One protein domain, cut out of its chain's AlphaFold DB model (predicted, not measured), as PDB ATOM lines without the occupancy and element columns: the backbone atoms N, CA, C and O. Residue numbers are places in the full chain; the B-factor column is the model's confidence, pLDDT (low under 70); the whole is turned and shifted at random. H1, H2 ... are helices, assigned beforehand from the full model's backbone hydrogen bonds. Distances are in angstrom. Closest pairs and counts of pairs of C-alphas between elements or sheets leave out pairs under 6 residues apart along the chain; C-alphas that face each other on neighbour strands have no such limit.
ATOM      1  N   VAL A   2     -39.068  23.769 -48.555       93.31
ATOM      2  CA  VAL A   2     -37.588  23.844 -48.479       93.31
ATOM      3  C   VAL A   2     -36.885  23.576 -49.817       93.31
ATOM      4  O   VAL A   2     -36.014  24.339 -50.206       93.31
ATOM      5  N   ARG A   3     -37.298  22.547 -50.574       95.56
ATOM      6  CA  ARG A   3     -36.729  22.273 -51.912       95.56
ATOM      7  C   ARG A   3     -36.939  23.421 -52.905       95.56
ATOM      8  O   ARG A   3     -36.084  23.659 -53.743       95.56
ATOM      9  N   ARG A   4     -38.079  24.111 -52.802       96.06
ATOM     10  CA  ARG A   4     -38.409  25.263 -53.644       96.06
ATOM     11  C   ARG A   4     -37.557  26.469 -53.261       96.06
ATOM     12  O   ARG A   4     -36.924  27.035 -54.132       96.06
ATOM     13  N   TRP A   5     -37.469  26.767 -51.965       97.00
ATOM     14  CA  TRP A   5     -36.570  27.797 -51.442       97.00
ATOM     15  C   TRP A   5     -35.125  27.571 -51.889       97.00
ATOM     16  O   TRP A   5     -34.488  28.498 -52.371       97.00
ATOM     17  N   ARG A   6     -34.626  26.331 -51.776       96.38
ATOM     18  CA  ARG A   6     -33.273  25.974 -52.213       96.38
ATOM     19  C   ARG A   6     -33.065  26.294 -53.692       96.38
ATOM     20  O   ARG A   6     -32.088  26.942 -54.025       96.38
ATOM     21  N   ARG A   7     -34.006  25.892 -54.551       98.12
ATOM     22  CA  ARG A   7     -33.926  26.144 -55.993       98.12
ATOM     23  C   ARG A   7     -33.976  27.632 -56.343       98.12
ATOM     24  O   ARG A   7     -33.172  28.093 -57.133       98.12
ATOM     25  N   GLU A   8     -34.865  28.391 -55.713       98.31
ATOM     26  CA  GLU A   8     -34.938  29.842 -55.927       98.31
ATOM     27  C   GLU A   8     -33.666  30.550 -55.405       98.31
ATOM     28  O   GLU A   8     -33.226  31.542 -55.975       98.31
ATOM     29  N   LEU A   9     -33.017  30.029 -54.355       98.00
ATOM     30  CA  LEU A   9     -31.729  30.539 -53.873       98.00
ATOM     31  C   LEU A   9     -30.558  30.183 -54.808       98.00
ATOM     32  O   LEU A   9     -29.675  31.016 -54.998       98.00
ATOM     33  N   GLU A  10     -30.561  28.976 -55.386       98.25
ATOM     34  CA  GLU A  10     -29.620  28.557 -56.440       98.25
ATOM     35  C   GLU A  10     -29.724  29.505 -57.648       98.25
ATOM     36  O   GLU A  10     -28.709  29.994 -58.137       98.25
ATOM     37  N   GLU A  11     -30.947  29.840 -58.071       98.12
ATOM     38  CA  GLU A  11     -31.210  30.782 -59.166       98.12
ATOM     39  C   GLU A  11     -30.660  32.188 -58.860       98.12
ATOM     40  O   GLU A  11     -29.957  32.765 -59.688       98.12
ATOM     41  N   LEU A  12     -30.886  32.713 -57.647       97.44
ATOM     42  CA  LEU A  12     -30.315  33.999 -57.220       97.44
ATOM     43  C   LEU A  12     -28.779  34.001 -57.237       97.44
ATOM     44  O   LEU A  12     -28.166  34.988 -57.639       97.44
ATOM     45  N   ALA A  13     -28.150  32.919 -56.777       96.56
ATOM     46  CA  ALA A  13     -26.696  32.800 -56.779       96.56
ATOM     47  C   ALA A  13     -26.140  32.717 -58.207       96.56
ATOM     48  O   ALA A  13     -25.125  33.343 -58.508       96.56
ATOM     49  N   GLU A  14     -26.810  31.980 -59.092       96.00
ATOM     50  CA  GLU A  14     -26.419  31.876 -60.495       96.00
ATOM     51  C   GLU A  14     -26.527  33.225 -61.220       96.00
ATOM     52  O   GLU A  14     -25.625  33.588 -61.972       96.00
ATOM     53  N   GLU A  15     -27.586  33.998 -60.963       95.00
ATOM     54  CA  GLU A  15     -27.730  35.364 -61.476       95.00
ATOM     55  C   GLU A  15     -26.567  36.266 -61.051       95.00
ATOM     56  O   GLU A  15     -25.943  36.888 -61.907       95.00
ATOM     57  N   GLU A  16     -26.228  36.298 -59.759       94.12
ATOM     58  CA  GLU A  16     -25.136  37.152 -59.268       94.12
ATOM     59  C   GLU A  16     -23.773  36.713 -59.822       94.12
ATOM     60  O   GLU A  16     -22.937  37.556 -60.134       94.12
ATOM     61  N   VAL A  17     -23.541  35.407 -60.005       93.69
ATOM     62  CA  VAL A  17     -22.307  34.911 -60.636       93.69
ATOM     63  C   VAL A  17     -22.233  35.298 -62.115       93.69
ATOM     64  O   VAL A  17     -21.153  35.630 -62.600       93.69
ATOM     65  N   ARG A  18     -23.358  35.293 -62.841       91.19
ATOM     66  CA  ARG A  18     -23.405  35.703 -64.256       91.19
ATOM     67  C   ARG A  18     -23.111  37.189 -64.464       91.19
ATOM     68  O   ARG A  18     -22.675  37.549 -65.555       91.19
ATOM     69  N   GLU A  19     -23.344  38.035 -63.460       88.00
ATOM     70  CA  GLU A  19     -22.983  39.461 -63.508       88.00
ATOM     71  C   GLU A  19     -21.465  39.697 -63.421       88.00
ATOM     72  O   GLU A  19     -20.993  40.787 -63.750       88.00
ATOM     73  N   LEU A  20     -20.688  38.692 -63.006       87.62
ATOM     74  CA  LEU A  20     -19.235  38.784 -62.885       87.62
ATOM     75  C   LEU A  20     -18.531  38.509 -64.219       87.62
ATOM     76  O   LEU A  20     -19.022  37.797 -65.098       87.62
ATOM     77  N   GLU A  21     -17.322  39.050 -64.367       79.31
ATOM     78  CA  GLU A  21     -16.485  38.786 -65.536       79.31
ATOM     79  C   GLU A  21     -16.169  37.283 -65.659       79.31
ATOM     80  O   GLU A  21     -15.685  36.650 -64.717       79.31
ATOM     81  N   ARG A  22     -16.401  36.707 -66.851       69.62
ATOM     82  CA  ARG A  22     -16.364  35.247 -67.099       69.62
ATOM     83  C   ARG A  22     -15.048  34.546 -66.726       69.62
ATOM     84  O   ARG A  22     -15.044  33.327 -66.616       69.62
ATOM     85  N   GLY A  23     -13.945  35.279 -66.565       66.69
ATOM     86  CA  GLY A  23     -12.639  34.724 -66.193       66.69
ATOM     87  C   GLY A  23     -12.396  34.583 -64.685       66.69
ATOM     88  O   GLY A  23     -11.448  33.908 -64.296       66.69
ATOM     89  N   VAL A  24     -13.228  35.209 -63.845       73.44
ATOM     90  CA  VAL A  24     -13.035  35.289 -62.379       73.44
ATOM     91  C   VAL A  24     -14.269  34.783 -61.614       73.44
ATOM     92  O   VAL A  24     -14.257  34.679 -60.390       73.44
ATOM     93  N   ALA A  25     -15.340  34.436 -62.331       83.06
ATOM     94  CA  ALA A  25     -16.600  33.996 -61.754       83.06
ATOM     95  C   ALA A  25     -16.431  32.707 -60.908       83.06
ATOM     96  O   ALA A  25     -15.969  31.686 -61.429       83.06
ATOM     97  N   PRO A  26     -16.797  32.721 -59.612       89.25
ATOM     98  CA  PRO A  26     -16.781  31.529 -58.771       89.25
ATOM     99  C   PRO A  26     -17.898  30.558 -59.171       89.25
ATOM    100  O   PRO A  26     -18.880  30.934 -59.802       89.25
ATOM    101  N   GLU A  27     -17.787  29.300 -58.744       93.25
ATOM    102  CA  GLU A  27     -18.829  28.300 -58.977       93.25
ATOM    103  C   GLU A  27     -20.163  28.692 -58.291       93.25
ATOM    104  O   GLU A  27     -20.171  28.931 -57.075       93.25
ATOM    105  N   PRO A  28     -21.300  28.716 -59.020       94.25
ATOM    106  CA  PRO A  28     -22.607  29.078 -58.461       94.25
ATOM    107  C   PRO A  28     -23.044  28.221 -57.271       94.25
ATOM    108  O   PRO A  28     -23.648  28.732 -56.327       94.25
ATOM    109  N   GLU A  29     -22.713  26.929 -57.268       95.62
ATOM    110  CA  GLU A  29     -23.036  26.026 -56.157       95.62
ATOM    111  C   GLU A  29     -22.299  26.432 -54.871       95.62
ATOM    112  O   GLU A  29     -22.899  26.501 -53.796       95.62
ATOM    113  N   THR A  30     -21.024  26.821 -54.988       96.50
ATOM    114  CA  THR A  30     -20.245  27.354 -53.862       96.50
ATOM    115  C   THR A  30     -20.865  28.647 -53.323       96.50
ATOM    116  O   THR A  30     -21.010  28.811 -52.108       96.50
ATOM    117  N   VAL A  31     -21.276  29.563 -54.207       97.50
ATOM    118  CA  VAL A  31     -21.951  30.814 -53.814       97.50
ATOM    119  C   VAL A  31     -23.283  30.521 -53.120       97.50
ATOM    120  O   VAL A  31     -23.559  31.103 -52.070       97.50
ATOM    121  N   THR A  32     -24.056  29.565 -53.640       98.12
ATOM    122  CA  THR A  32     -25.320  29.095 -53.050       98.12
ATOM    123  C   THR A  32     -25.108  28.571 -51.629       98.12
ATOM    124  O   THR A  32     -25.824  28.958 -50.702       98.12
ATOM    125  N   ALA A  33     -24.103  27.716 -51.421       97.56
ATOM    126  CA  ALA A  33     -23.797  27.156 -50.108       97.56
ATOM    127  C   ALA A  33     -23.381  28.242 -49.100       97.56
ATOM    128  O   ALA A  33     -23.841  28.243 -47.951       97.56
ATOM    129  N   LEU A  34     -22.555  29.201 -49.529       97.69
ATOM    130  CA  LEU A  34     -22.130  30.325 -48.695       97.69
ATOM    131  C   LEU A  34     -23.309  31.222 -48.311       97.69
ATOM    132  O   LEU A  34     -23.492  31.493 -47.122       97.69
ATOM    133  N   VAL A  35     -24.149  31.637 -49.266       97.62
ATOM    134  CA  VAL A  35     -25.316  32.473 -48.945       97.62
ATOM    135  C   VAL A  35     -26.310  31.720 -48.057       97.62
ATOM    136  O   VAL A  35     -26.786  32.290 -47.077       97.62
ATOM    137  N   ALA A  36     -26.562  30.429 -48.293       97.69
ATOM    138  CA  ALA A  36     -27.416  29.621 -47.420       97.69
ATOM    139  C   ALA A  36     -26.868  29.564 -45.982       97.69
ATOM    140  O   ALA A  36     -27.617  29.740 -45.019       97.69
ATOM    141  N   THR A  37     -25.550  29.399 -45.833       97.69
ATOM    142  CA  THR A  37     -24.870  29.410 -44.528       97.69
ATOM    143  C   THR A  37     -25.024  30.758 -43.835       97.69
ATOM    144  O   THR A  37     -25.309  30.807 -42.640       97.69
ATOM    145  N   VAL A  38     -24.894  31.859 -44.576       96.88
ATOM    146  CA  VAL A  38     -25.069  33.220 -44.052       96.88
ATOM    147  C   VAL A  38     -26.500  33.479 -43.590       96.88
ATOM    148  O   VAL A  38     -26.698  34.040 -42.514       96.88
ATOM    149  N   LEU A  39     -27.492  33.050 -44.370       96.44
ATOM    150  CA  LEU A  39     -28.903  33.261 -44.054       96.44
ATOM    151  C   LEU A  39     -29.364  32.435 -42.848       96.44
ATOM    152  O   LEU A  39     -30.165  32.915 -42.049       96.44
ATOM    153  N   LEU A  40     -28.859  31.208 -42.702       95.69
ATOM    154  CA  LEU A  40     -29.313  30.273 -41.668       95.69
ATOM    155  C   LEU A  40     -28.426  30.256 -40.413       95.69
ATOM    156  O   LEU A  40     -28.893  29.910 -39.330       95.69
ATOM    157  N   GLY A  41     -27.145  30.609 -40.530       92.19
ATOM    158  CA  GLY A  41     -26.157  30.428 -39.462       92.19
ATOM    159  C   GLY A  41     -26.087  31.559 -38.431       92.19
ATOM    160  O   GLY A  41     -25.350  31.445 -37.443       92.19
ATOM    161  N   GLY A  42     -26.838  32.650 -38.620       85.25
ATOM    162  CA  GLY A  42     -26.900  33.777 -37.685       85.25
ATOM    163  C   GLY A  42     -25.509  34.300 -37.302       85.25
ATOM    164  O   GLY A  42     -24.661  34.541 -38.159       85.25
ATOM    165  N   ARG A  43     -25.231  34.426 -35.994       84.81
ATOM    166  CA  ARG A  43     -23.933  34.931 -35.493       84.81
ATOM    167  C   ARG A  43     -22.726  34.059 -35.868       84.81
ATOM    168  O   ARG A  43     -21.609  34.563 -35.864       84.81
ATOM    169  N   ARG A  44     -22.923  32.769 -36.170       89.56
ATOM    170  CA  ARG A  44     -21.829  31.834 -36.498       89.56
ATOM    171  C   ARG A  44     -21.404  31.893 -37.965       89.56
ATOM    172  O   ARG A  44     -20.376  31.329 -38.310       89.56
ATOM    173  N   ALA A  45     -22.155  32.587 -38.818       92.50
ATOM    174  CA  ALA A  45     -21.903  32.610 -40.255       92.50
ATOM    175  C   ALA A  45     -20.976  33.743 -40.725       92.50
ATOM    176  O   ALA A  45     -20.886  34.003 -41.923       92.50
ATOM    177  N   ARG A  46     -20.288  34.428 -39.800       91.88
ATOM    178  CA  ARG A  46     -19.413  35.565 -40.123       91.88
ATOM    179  C   ARG A  46     -18.368  35.203 -41.182       91.88
ATOM    180  O   ARG A  46     -18.307  35.877 -42.202       91.88
ATOM    181  N   THR A  47     -17.638  34.108 -40.979       95.19
ATOM    182  CA  THR A  47     -16.611  33.637 -41.922       95.19
ATOM    183  C   THR A  47     -17.201  33.328 -43.297       95.19
ATOM    184  O   THR A  47     -16.629  33.718 -44.305       95.19
ATOM    185  N   ALA A  48     -18.387  32.714 -43.364       96.00
ATOM    186  CA  ALA A  48     -19.060  32.463 -44.642       96.00
ATOM    187  C   ALA A  48     -19.450  33.767 -45.359       96.00
ATOM    188  O   ALA A  48     -19.388  33.838 -46.583       96.00
ATOM    189  N   GLY A  49     -19.823  34.808 -44.607       94.94
ATOM    190  CA  GLY A  49     -20.109  36.134 -45.156       94.94
ATOM    191  C   GLY A  49     -18.865  36.843 -45.690       94.94
ATOM    192  O   GLY A  49     -18.936  37.463 -46.748       94.94
ATOM    193  N   GLU A  50     -17.738  36.721 -44.989       96.50
ATOM    194  CA  GLU A  50     -16.433  37.232 -45.430       96.50
ATOM    195  C   GLU A  50     -15.988  36.512 -46.715       96.50
ATOM    196  O   GLU A  50     -15.766  37.167 -47.732       96.50
ATOM    197  N   THR A  51     -16.015  35.175 -46.739       96.88
ATOM    198  CA  THR A  51     -15.690  34.379 -47.936       96.88
ATOM    199  C   THR A  51     -16.632  34.655 -49.112       96.88
ATOM    200  O   THR A  51     -16.208  34.646 -50.267       96.88
ATOM    201  N   LEU A  52     -17.918  34.908 -48.855       96.31
ATOM    202  CA  LEU A  52     -18.858  35.302 -49.905       96.31
ATOM    203  C   LEU A  52     -18.449  36.645 -50.525       96.31
ATOM    204  O   LEU A  52     -18.387  36.760 -51.746       96.31
ATOM    205  N   ALA A  53     -18.125  37.642 -49.696       96.19
ATOM    206  CA  ALA A  53     -17.680  38.954 -50.159       96.19
ATOM    207  C   ALA A  53     -16.344  38.901 -50.915       96.19
ATOM    208  O   ALA A  53     -16.176  39.633 -51.888       96.19
ATOM    209  N   GLU A  54     -15.422  38.025 -50.519       95.81
ATOM    210  CA  GLU A  54     -14.167  37.789 -51.246       95.81
ATOM    211  C   GLU A  54     -14.407  37.217 -52.649       95.81
ATOM    212  O   GLU A  54     -13.694  37.568 -53.586       95.81
ATOM    213  N   ARG A  55     -15.419  36.354 -52.815       94.69
ATOM    214  CA  ARG A  55     -15.681  35.646 -54.078       94.69
ATOM    215  C   ARG A  55     -16.484  36.445 -55.097       94.69
ATOM    216  O   ARG A  55     -16.207  36.336 -56.284       94.69
ATOM    217  N   ILE A  56     -17.497  37.191 -54.654       94.69
ATOM    218  CA  ILE A  56     -18.418  37.919 -55.552       94.69
ATOM    219  C   ILE A  56     -18.392  39.439 -55.342       94.69
ATOM    220  O   ILE A  56     -19.224  40.171 -55.875       94.69
ATOM    221  N   GLY A  57     -17.441  39.926 -54.544       94.88
ATOM    222  CA  GLY A  57     -17.347  41.320 -54.138       94.88
ATOM    223  C   GLY A  57     -18.318  41.673 -53.008       94.88
ATOM    224  O   GLY A  57     -19.406  41.111 -52.866       94.88
ATOM    225  N   ALA A  58     -17.941  42.668 -52.203       95.19
ATOM    226  CA  ALA A  58     -18.730  43.096 -51.047       95.19
ATOM    227  C   ALA A  58     -20.147  43.563 -51.427       95.19
ATOM    228  O   ALA A  58     -21.106  43.281 -50.707       95.19
ATOM    229  N   HIS A  59     -20.292  44.252 -52.563       94.94
ATOM    230  CA  HIS A  59     -21.589  44.758 -53.007       94.94
ATOM    231  C   HIS A  59     -22.503  43.636 -53.528       94.94
ATOM    232  O   HIS A  59     -23.657  43.568 -53.109       94.94
ATOM    233  N   GLY A  60     -21.981  42.711 -54.345       94.62
ATOM    234  CA  GLY A  60     -22.724  41.524 -54.789       94.62
ATOM    235  C   GLY A  60     -23.145  40.646 -53.608       94.62
ATOM    236  O   GLY A  60     -24.310  40.277 -53.482       94.62
ATOM    237  N   ALA A  61     -22.238  40.422 -52.652       96.38
ATOM    238  CA  ALA A  61     -22.542  39.687 -51.427       96.38
ATOM    239  C   ALA A  61     -23.644  40.347 -50.587       96.38
ATOM    240  O   ALA A  61     -24.514  39.648 -50.068       96.38
ATOM    241  N   LEU A  62     -23.644  41.677 -50.457       96.12
ATOM    242  CA  LEU A  62     -24.702  42.400 -49.749       96.12
ATOM    243  C   LEU A  62     -26.058  42.247 -50.454       96.12
ATOM    244  O   LEU A  62     -27.031  41.849 -49.816       96.12
ATOM    245  N   ARG A  63     -26.118  42.494 -51.769       96.12
ATOM    246  CA  ARG A  63     -27.364  42.369 -52.543       96.12
ATOM    247  C   ARG A  63     -27.925  40.954 -52.509       96.12
ATOM    248  O   ARG A  63     -29.122  40.781 -52.278       96.12
ATOM    249  N   LEU A  64     -27.070  39.949 -52.698       97.31
ATOM    250  CA  LEU A  64     -27.463  38.544 -52.676       97.31
ATOM    251  C   LEU A  64     -28.031  38.150 -51.307       97.31
ATOM    252  O   LEU A  64     -29.074  37.501 -51.231       97.31
ATOM    253  N   ARG A  65     -27.394  38.593 -50.215       96.38
ATOM    254  CA  ARG A  65     -27.897  38.372 -48.852       96.38
ATOM    255  C   ARG A  65     -29.242  39.050 -48.616       96.38
ATOM    256  O   ARG A  65     -30.123  38.427 -48.031       96.38
ATOM    257  N   ASP A  66     -29.427  40.276 -49.090       97.62
ATOM    258  CA  ASP A  66     -30.689  41.002 -48.939       97.62
ATOM    259  C   ASP A  66     -31.827  40.339 -49.726       97.62
ATOM    260  O   ASP A  66     -32.924  40.135 -49.195       97.62
ATOM    261  N   ARG A  67     -31.575  39.961 -50.987       98.25
ATOM    262  CA  ARG A  67     -32.539  39.237 -51.834       98.25
ATOM    263  C   ARG A  67     -32.874  37.872 -51.233       98.25
ATOM    264  O   ARG A  67     -34.052  37.562 -51.049       98.25
ATOM    265  N   GLY A  68     -31.857  37.098 -50.857       97.81
ATOM    266  CA  GLY A  68     -32.015  35.789 -50.223       97.81
ATOM    267  C   GLY A  68     -32.709  35.860 -48.859       97.81
ATOM    268  O   GLY A  68     -33.520  34.994 -48.533       97.81
ATOM    269  N   GLY A  69     -32.467  36.919 -48.085       97.50
ATOM    270  CA  GLY A  69     -33.131  37.176 -46.807       97.50
ATOM    271  C   GLY A  69     -34.623  37.435 -46.974       97.50
ATOM    272  O   GLY A  69     -35.436  36.784 -46.317       97.50
ATOM    273  N   ARG A  70     -35.005  38.313 -47.912       98.25
ATOM    274  CA  ARG A  70     -36.422  38.530 -48.260       98.25
ATOM    275  C   ARG A  70     -37.089  37.243 -48.740       98.25
ATOM    276  O   ARG A  70     -38.209  36.947 -48.326       98.25
ATOM    277  N   LEU A  71     -36.391  36.461 -49.564       98.12
ATOM    278  CA  LEU A  71     -36.885  35.180 -50.063       98.12
ATOM    279  C   LEU A  71     -37.149  34.179 -48.927       98.12
ATOM    280  O   LEU A  71     -38.207  33.540 -48.897       98.12
ATOM    281  N   LEU A  72     -36.208  34.058 -47.986       97.50
ATOM    282  CA  LEU A  72     -36.334  33.190 -46.816       97.50
ATOM    283  C   LEU A  72     -37.519  33.610 -45.942       97.50
ATOM    284  O   LEU A  72     -38.346  32.765 -45.601       97.50
ATOM    285  N   VAL A  73     -37.642  34.905 -45.631       97.62
ATOM    286  CA  VAL A  73     -38.757  35.438 -44.831       97.62
ATOM    287  C   VAL A  73     -40.098  35.146 -45.503       97.62
ATOM    288  O   VAL A  73     -40.989  34.621 -44.847       97.62
ATOM    289  N   ALA A  74     -40.227  35.381 -46.811       97.62
ATOM    290  CA  ALA A  74     -41.462  35.100 -47.545       97.62
ATOM    291  C   ALA A  74     -41.835  33.605 -47.544       97.62
ATOM    292  O   ALA A  74     -43.015  33.248 -47.541       97.62
ATOM    293  N   HIS A  75     -40.844  32.710 -47.561       97.19
ATOM    294  CA  HIS A  75     -41.086  31.272 -47.448       97.19
ATOM    295  C   HIS A  75     -41.517  30.869 -46.038       97.19
ATOM    296  O   HIS A  75     -42.456  30.084 -45.900       97.19
ATOM    297  N   VAL A  76     -40.850  31.395 -45.009       97.06
ATOM    298  CA  VAL A  76     -41.196  31.135 -43.607       97.06
ATOM    299  C   VAL A  76     -42.593  31.654 -43.301       97.06
ATOM    300  O   VAL A  76     -43.402  30.897 -42.780       97.06
ATOM    301  N   ASP A  77     -42.908  32.887 -43.692       97.56
ATOM    302  CA  ASP A  77     -44.221  33.502 -43.490       97.56
ATOM    303  C   ASP A  77     -45.344  32.648 -44.090       97.56
ATOM    304  O   ASP A  77     -46.285  32.262 -43.402       97.56
ATOM    305  N   ARG A  78     -45.177  32.209 -45.342       96.56
ATOM    306  CA  ARG A  78     -46.156  31.347 -46.015       96.56
ATOM    307  C   ARG A  78     -46.354  30.005 -45.307       96.56
ATOM    308  O   ARG A  78     -47.478  29.512 -45.240       96.56
ATOM    309  N   ILE A  79     -45.277  29.398 -44.798       97.00
ATOM    310  CA  ILE A  79     -45.354  28.148 -44.026       97.00
ATOM    311  C   ILE A  79     -46.077  28.394 -42.702       97.00
ATOM    312  O   ILE A  79     -46.974  27.631 -42.358       97.00
ATOM    313  N   MET A  80     -45.707  29.452 -41.980       97.50
ATOM    314  CA  MET A  80     -46.301  29.797 -40.690       97.50
ATOM    315  C   MET A  80     -47.786  30.124 -40.829       97.50
ATOM    316  O   MET A  80     -48.581  29.682 -40.007       97.50
ATOM    317  N   HIS A  81     -48.172  30.828 -41.892       96.94
ATOM    318  CA  HIS A  81     -49.566  31.120 -42.189       96.94
ATOM    319  C   HIS A  81     -50.346  29.842 -42.511       96.94
ATOM    320  O   HIS A  81     -51.363  29.573 -41.884       96.94
ATOM    321  N   ALA A  82     -49.832  28.986 -43.400       96.25
ATOM    322  CA  ALA A  82     -50.481  27.712 -43.716       96.25
ATOM    323  C   ALA A  82     -50.612  26.790 -42.489       96.25
ATOM    324  O   ALA A  82     -51.600  26.070 -42.347       96.25
ATOM    325  N   GLU A  83     -49.619  26.803 -41.603       97.06
ATOM    326  CA  GLU A  83     -49.655  26.039 -40.360       97.06
ATOM    327  C   GLU A  83     -50.650  26.628 -39.357       97.06
ATOM    328  O   GLU A  83     -51.382  25.879 -38.713       97.06
ATOM    329  N   ARG A  84     -50.726  27.960 -39.254       96.06
ATOM    330  CA  ARG A  84     -51.741  28.652 -38.456       96.06
ATOM    331  C   ARG A  84     -53.143  28.258 -38.912       96.06
ATOM    332  O   ARG A  84     -53.916  27.796 -38.082       96.06
ATOM    333  N   GLU A  85     -53.443  28.380 -40.204       95.62
ATOM    334  CA  GLU A  85     -54.753  28.011 -40.761       95.62
ATOM    335  C   GLU A  85     -55.094  26.547 -40.460       95.62
ATOM    336  O   GLU A  85     -56.171  26.240 -39.957       95.62
ATOM    337  N   ARG A  86     -54.141  25.629 -40.664       95.06
ATOM    338  CA  ARG A  86     -54.331  24.203 -40.354       95.06
ATOM    339  C   ARG A  86     -54.672  23.961 -38.881       95.06
ATOM    340  O   ARG A  86     -55.469  23.074 -38.587       95.06
ATOM    341  N   ARG A  87     -54.038  24.695 -37.963       94.06
ATOM    342  CA  ARG A  87     -54.243  24.543 -36.513       94.06
ATOM    343  C   ARG A  87     -55.522  25.197 -36.013       94.06
ATOM    344  O   ARG A  87     -56.064  24.724 -35.021       94.06
ATOM    345  N   LEU A  88     -55.969  26.270 -36.660       91.06
ATOM    346  CA  LEU A  88     -57.187  26.984 -36.286       91.06
ATOM    347  C   LEU A  88     -58.444  26.373 -36.907       91.06
ATOM    348  O   LEU A  88     -59.484  26.411 -36.260       91.06
ATOM    349  N   ALA A  89     -58.339  25.704 -38.059       91.69
ATOM    350  CA  ALA A  89     -59.485  25.093 -38.734       91.69
ATOM    351  C   ALA A  89     -60.382  24.214 -37.825       91.69
ATOM    352  O   ALA A  89     -61.602  24.329 -37.931       91.69
ATOM    353  N   PRO A  90     -59.853  23.383 -36.898       89.00
ATOM    354  CA  PRO A  90     -60.696  22.641 -35.957       89.00
ATOM    355  C   PRO A  90     -61.452  23.526 -34.952       89.00
ATOM    356  O   PRO A  90     -62.553  23.178 -34.542       89.00
ATOM    357  N   ILE A  91     -60.873  24.654 -34.533       84.62
ATOM    358  CA  ILE A  91     -61.533  25.610 -33.628       84.62
ATOM    359  C   ILE A  91     -62.625  26.365 -34.387       84.62
ATOM    360  O   ILE A  91     -63.727  26.516 -33.867       84.62
ATOM    361  N   ASP A  92     -62.347  26.760 -35.632       83.06
ATOM    362  CA  ASP A  92     -63.320  27.432 -36.496       83.06
ATOM    363  C   ASP A  92     -64.556  26.552 -36.732       83.06
ATOM    364  O   ASP A  92     -65.681  27.039 -36.667       83.06
ATOM    365  N   THR A  93     -64.381  25.234 -36.910       85.25
ATOM    366  CA  THR A  93     -65.514  24.295 -37.031       85.25
ATOM    367  C   THR A  93     -66.360  24.151 -35.768       85.25
ATOM    368  O   THR A  93     -67.482  23.661 -35.852       85.25
ATOM    369  N   LEU A  94     -65.833  24.527 -34.603       82.50
ATOM    370  CA  LEU A  94     -66.568  24.471 -33.341       82.50
ATOM    371  C   LEU A  94     -67.337  25.772 -33.056       82.50
ATOM    372  O   LEU A  94     -67.937  25.867 -31.987       82.50
ATOM    373  N   GLU A  95     -67.294  26.762 -33.963       75.19
ATOM    374  CA  GLU A  95     -67.914  28.092 -33.805       75.19
ATOM    375  C   GLU A  95     -67.604  28.731 -32.438       75.19
ATOM    376  O   GLU A  95     -68.407  29.455 -31.846       75.19
ATOM    377  N   VAL A  96     -66.411  28.455 -31.895       67.81
ATOM    378  CA  VAL A  96     -65.977  29.011 -30.610       67.81
ATOM    379  C   VAL A  96     -65.584  30.466 -30.840       67.81
ATOM    380  O   VAL A  96     -64.430  30.798 -31.106       67.81
ATOM    381  N   HIS A  97     -66.577  31.343 -30.766       67.19
ATOM    382  CA  HIS A  97     -66.392  32.786 -30.813       67.19
ATOM    383  C   HIS A  97     -66.060  33.336 -29.420       67.19
ATOM    384  O   HIS A  97     -66.164  32.635 -28.416       67.19
ATOM    385  N   ALA A  98     -65.616  34.592 -29.341       64.38
ATOM    386  CA  ALA A  98     -65.358  35.263 -28.062       64.38
ATOM    387  C   ALA A  98     -66.650  35.735 -27.356       64.38
ATOM    388  O   ALA A  98     -66.624  36.034 -26.165       64.38
ATOM    389  N   GLU A  99     -67.775  35.781 -28.078       62.03
ATOM    390  CA  GLU A  99     -69.103  36.207 -27.602       62.03
ATOM    391  C   GLU A  99     -69.773  35.340 -26.514       62.03
ATOM    392  O   GLU A  99     -70.438  35.921 -25.653       62.03
ATOM    393  N   PRO A 100     -69.577  34.006 -26.427       64.81
ATOM    394  CA  PRO A 100     -70.271  33.181 -25.443       64.81
ATOM    395  C   PRO A 100     -69.969  33.591 -23.999       64.81
ATOM    396  O   PRO A 100     -70.842  33.517 -23.143       64.81
ATOM    397  N   GLN A 101     -68.748  34.040 -23.687       70.06
ATOM    398  CA  GLN A 101     -68.393  34.422 -22.314       70.06
ATOM    399  C   GLN A 101     -69.158  35.653 -21.800       70.06
ATOM    400  O   GLN A 101     -69.763  35.545 -20.732       70.06
ATOM    401  N   PRO A 102     -69.158  36.807 -22.492       75.81
ATOM    402  CA  PRO A 102     -69.919  37.970 -22.046       75.81
ATOM    403  C   PRO A 102     -71.422  37.694 -21.936       75.81
ATOM    404  O   PRO A 102     -72.034  38.128 -20.961       75.81
ATOM    405  N   GLU A 103     -72.008  36.932 -22.862       74.94
ATOM    406  CA  GLU A 103     -73.431  36.572 -22.808       74.94
ATOM    407  C   GLU A 103     -73.755  35.649 -21.626       74.94
ATOM    408  O   GLU A 103     -74.718  35.892 -20.895       74.94
ATOM    409  N   LEU A 104     -72.916  34.640 -21.368       77.00
ATOM    410  CA  LEU A 104     -73.067  33.749 -20.214       77.00
ATOM    411  C   LEU A 104     -72.875  34.496 -18.882       77.00
ATOM    412  O   LEU A 104     -73.609  34.243 -17.926       77.00
ATOM    413  N   ILE A 105     -71.935  35.445 -18.811       80.69
ATOM    414  CA  ILE A 105     -71.721  36.303 -17.631       80.69
ATOM    415  C   ILE A 105     -72.918  37.239 -17.410       80.69
ATOM    416  O   ILE A 105     -73.349  37.430 -16.268       80.69
ATOM    417  N   ALA A 106     -73.471  37.808 -18.483       83.88
ATOM    418  CA  ALA A 106     -74.656  38.654 -18.421       83.88
ATOM    419  C   ALA A 106     -75.882  37.861 -17.941       83.88
ATOM    420  O   ALA A 106     -76.556  38.292 -17.003       83.88
ATOM    421  N   ALA A 107     -76.123  36.674 -18.504       83.19
ATOM    422  CA  ALA A 107     -77.210  35.787 -18.095       83.19
ATOM    423  C   ALA A 107     -77.092  35.366 -16.618       83.19
ATOM    424  O   ALA A 107     -78.074  35.413 -15.873       83.19
ATOM    425  N   LEU A 108     -75.882  35.023 -16.160       84.62
ATOM    426  CA  LEU A 108     -75.631  34.676 -14.759       84.62
ATOM    427  C   LEU A 108     -75.849  35.871 -13.816       84.62
ATOM    428  O   LEU A 108     -76.424  35.711 -12.741       84.62
ATOM    429  N   SER A 109     -75.430  37.072 -14.220       87.38
ATOM    430  CA  SER A 109     -75.610  38.295 -13.425       87.38
ATOM    431  C   SER A 109     -77.083  38.669 -13.246       87.38
ATOM    432  O   SER A 109     -77.456  39.180 -12.190       87.38
ATOM    433  N   VAL A 110     -77.928  38.413 -14.250       89.12
ATOM    434  CA  VAL A 110     -79.386  38.592 -14.138       89.12
ATOM    435  C   VAL A 110     -79.966  37.599 -13.128       89.12
ATOM    436  O   VAL A 110     -80.642  38.015 -12.193       89.12
ATOM    437  N   LEU A 111     -79.623  36.310 -13.241       85.62
ATOM    438  CA  LEU A 111     -80.058  35.270 -12.297       85.62
ATOM    439  C   LEU A 111     -79.642  35.546 -10.841       85.62
ATOM    440  O   LEU A 111     -80.363  35.179  -9.918       85.62
ATOM    441  N   GLN A 112     -78.486  36.176 -10.621       82.94
ATOM    442  CA  GLN A 112     -78.017  36.546  -9.280       82.94
ATOM    443  C   GLN A 112     -78.705  37.789  -8.701       82.94
ATOM    444  O   GLN A 112     -78.748  37.914  -7.485       82.94
ATOM    445  N   LYS A 113     -79.227  38.701  -9.533       83.44
ATOM    446  CA  LYS A 113     -79.967  39.893  -9.075       83.44
ATOM    447  C   LYS A 113     -81.413  39.599  -8.671       83.44
ATOM    448  O   LYS A 113     -81.993  40.375  -7.924       83.44
ATOM    449  N   GLU A 114     -81.983  38.514  -9.186       76.06
ATOM    450  CA  GLU A 114     -83.360  38.072  -8.918       76.06
ATOM    451  C   GLU A 114     -83.480  37.193  -7.647       76.06
ATOM    452  O   GLU A 114     -84.579  36.760  -7.300       76.06
ATOM    453  N   ARG A 115     -82.368  36.909  -6.949       52.41
ATOM    454  CA  ARG A 115     -82.311  36.207  -5.650       52.41
ATOM    455  C   ARG A 115     -81.963  37.159  -4.516       52.41
ATOM    456  O   ARG A 115     -82.458  36.890  -3.399       52.41
TER     457      ARG A 115
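This is residues 2 to 115 of the 115 residues of the protein "ATP-binding protein" of Actinospica acidiphila (UniProt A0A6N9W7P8). H1, H2 and H3 pack on the first part of the long helix H4, and residues 80 to 115, of which 80 to 92 belong to H4 and 100 to 113 to H5, stick out from this body as a long arm. The printed part has 114 residues, with five named helices, H1 to H5 in order: all helix. It is extended, radius of gyration of the C-alphas 25.6 A, spanning 91 by 26 by 19 A.

Start at H4, residues 58 to 92; its residues 60 to 75 alone touch H1, residues 2 to 18, at a shallow tilt of 17 degrees, the closest C-alphas, 9 and 68, being 6.4 A apart. H3, residues 42 to 56, forms hairpins with H4 and with H2, residues 28 to 40. H5, residues 100 to 113, is apart from the others. Every O i to N i+4 pair is within hydrogen-bond range in H1, H2 and H5, 8 of 11 in H3, 29 of 31 in H4.

Find C-alpha 58 at (-18.730, 43.096, -51.047); H4 runs 49.5 A to C-alpha 92. H5 ends at C-alpha 113, (-79.967, 39.893, -9.075).

The farthest C-alphas, 23 and 115, are 92.3 A apart. The printed part has no cut; pLDDT is under 70 at residues 22 to 23, 96 to 100 and 115.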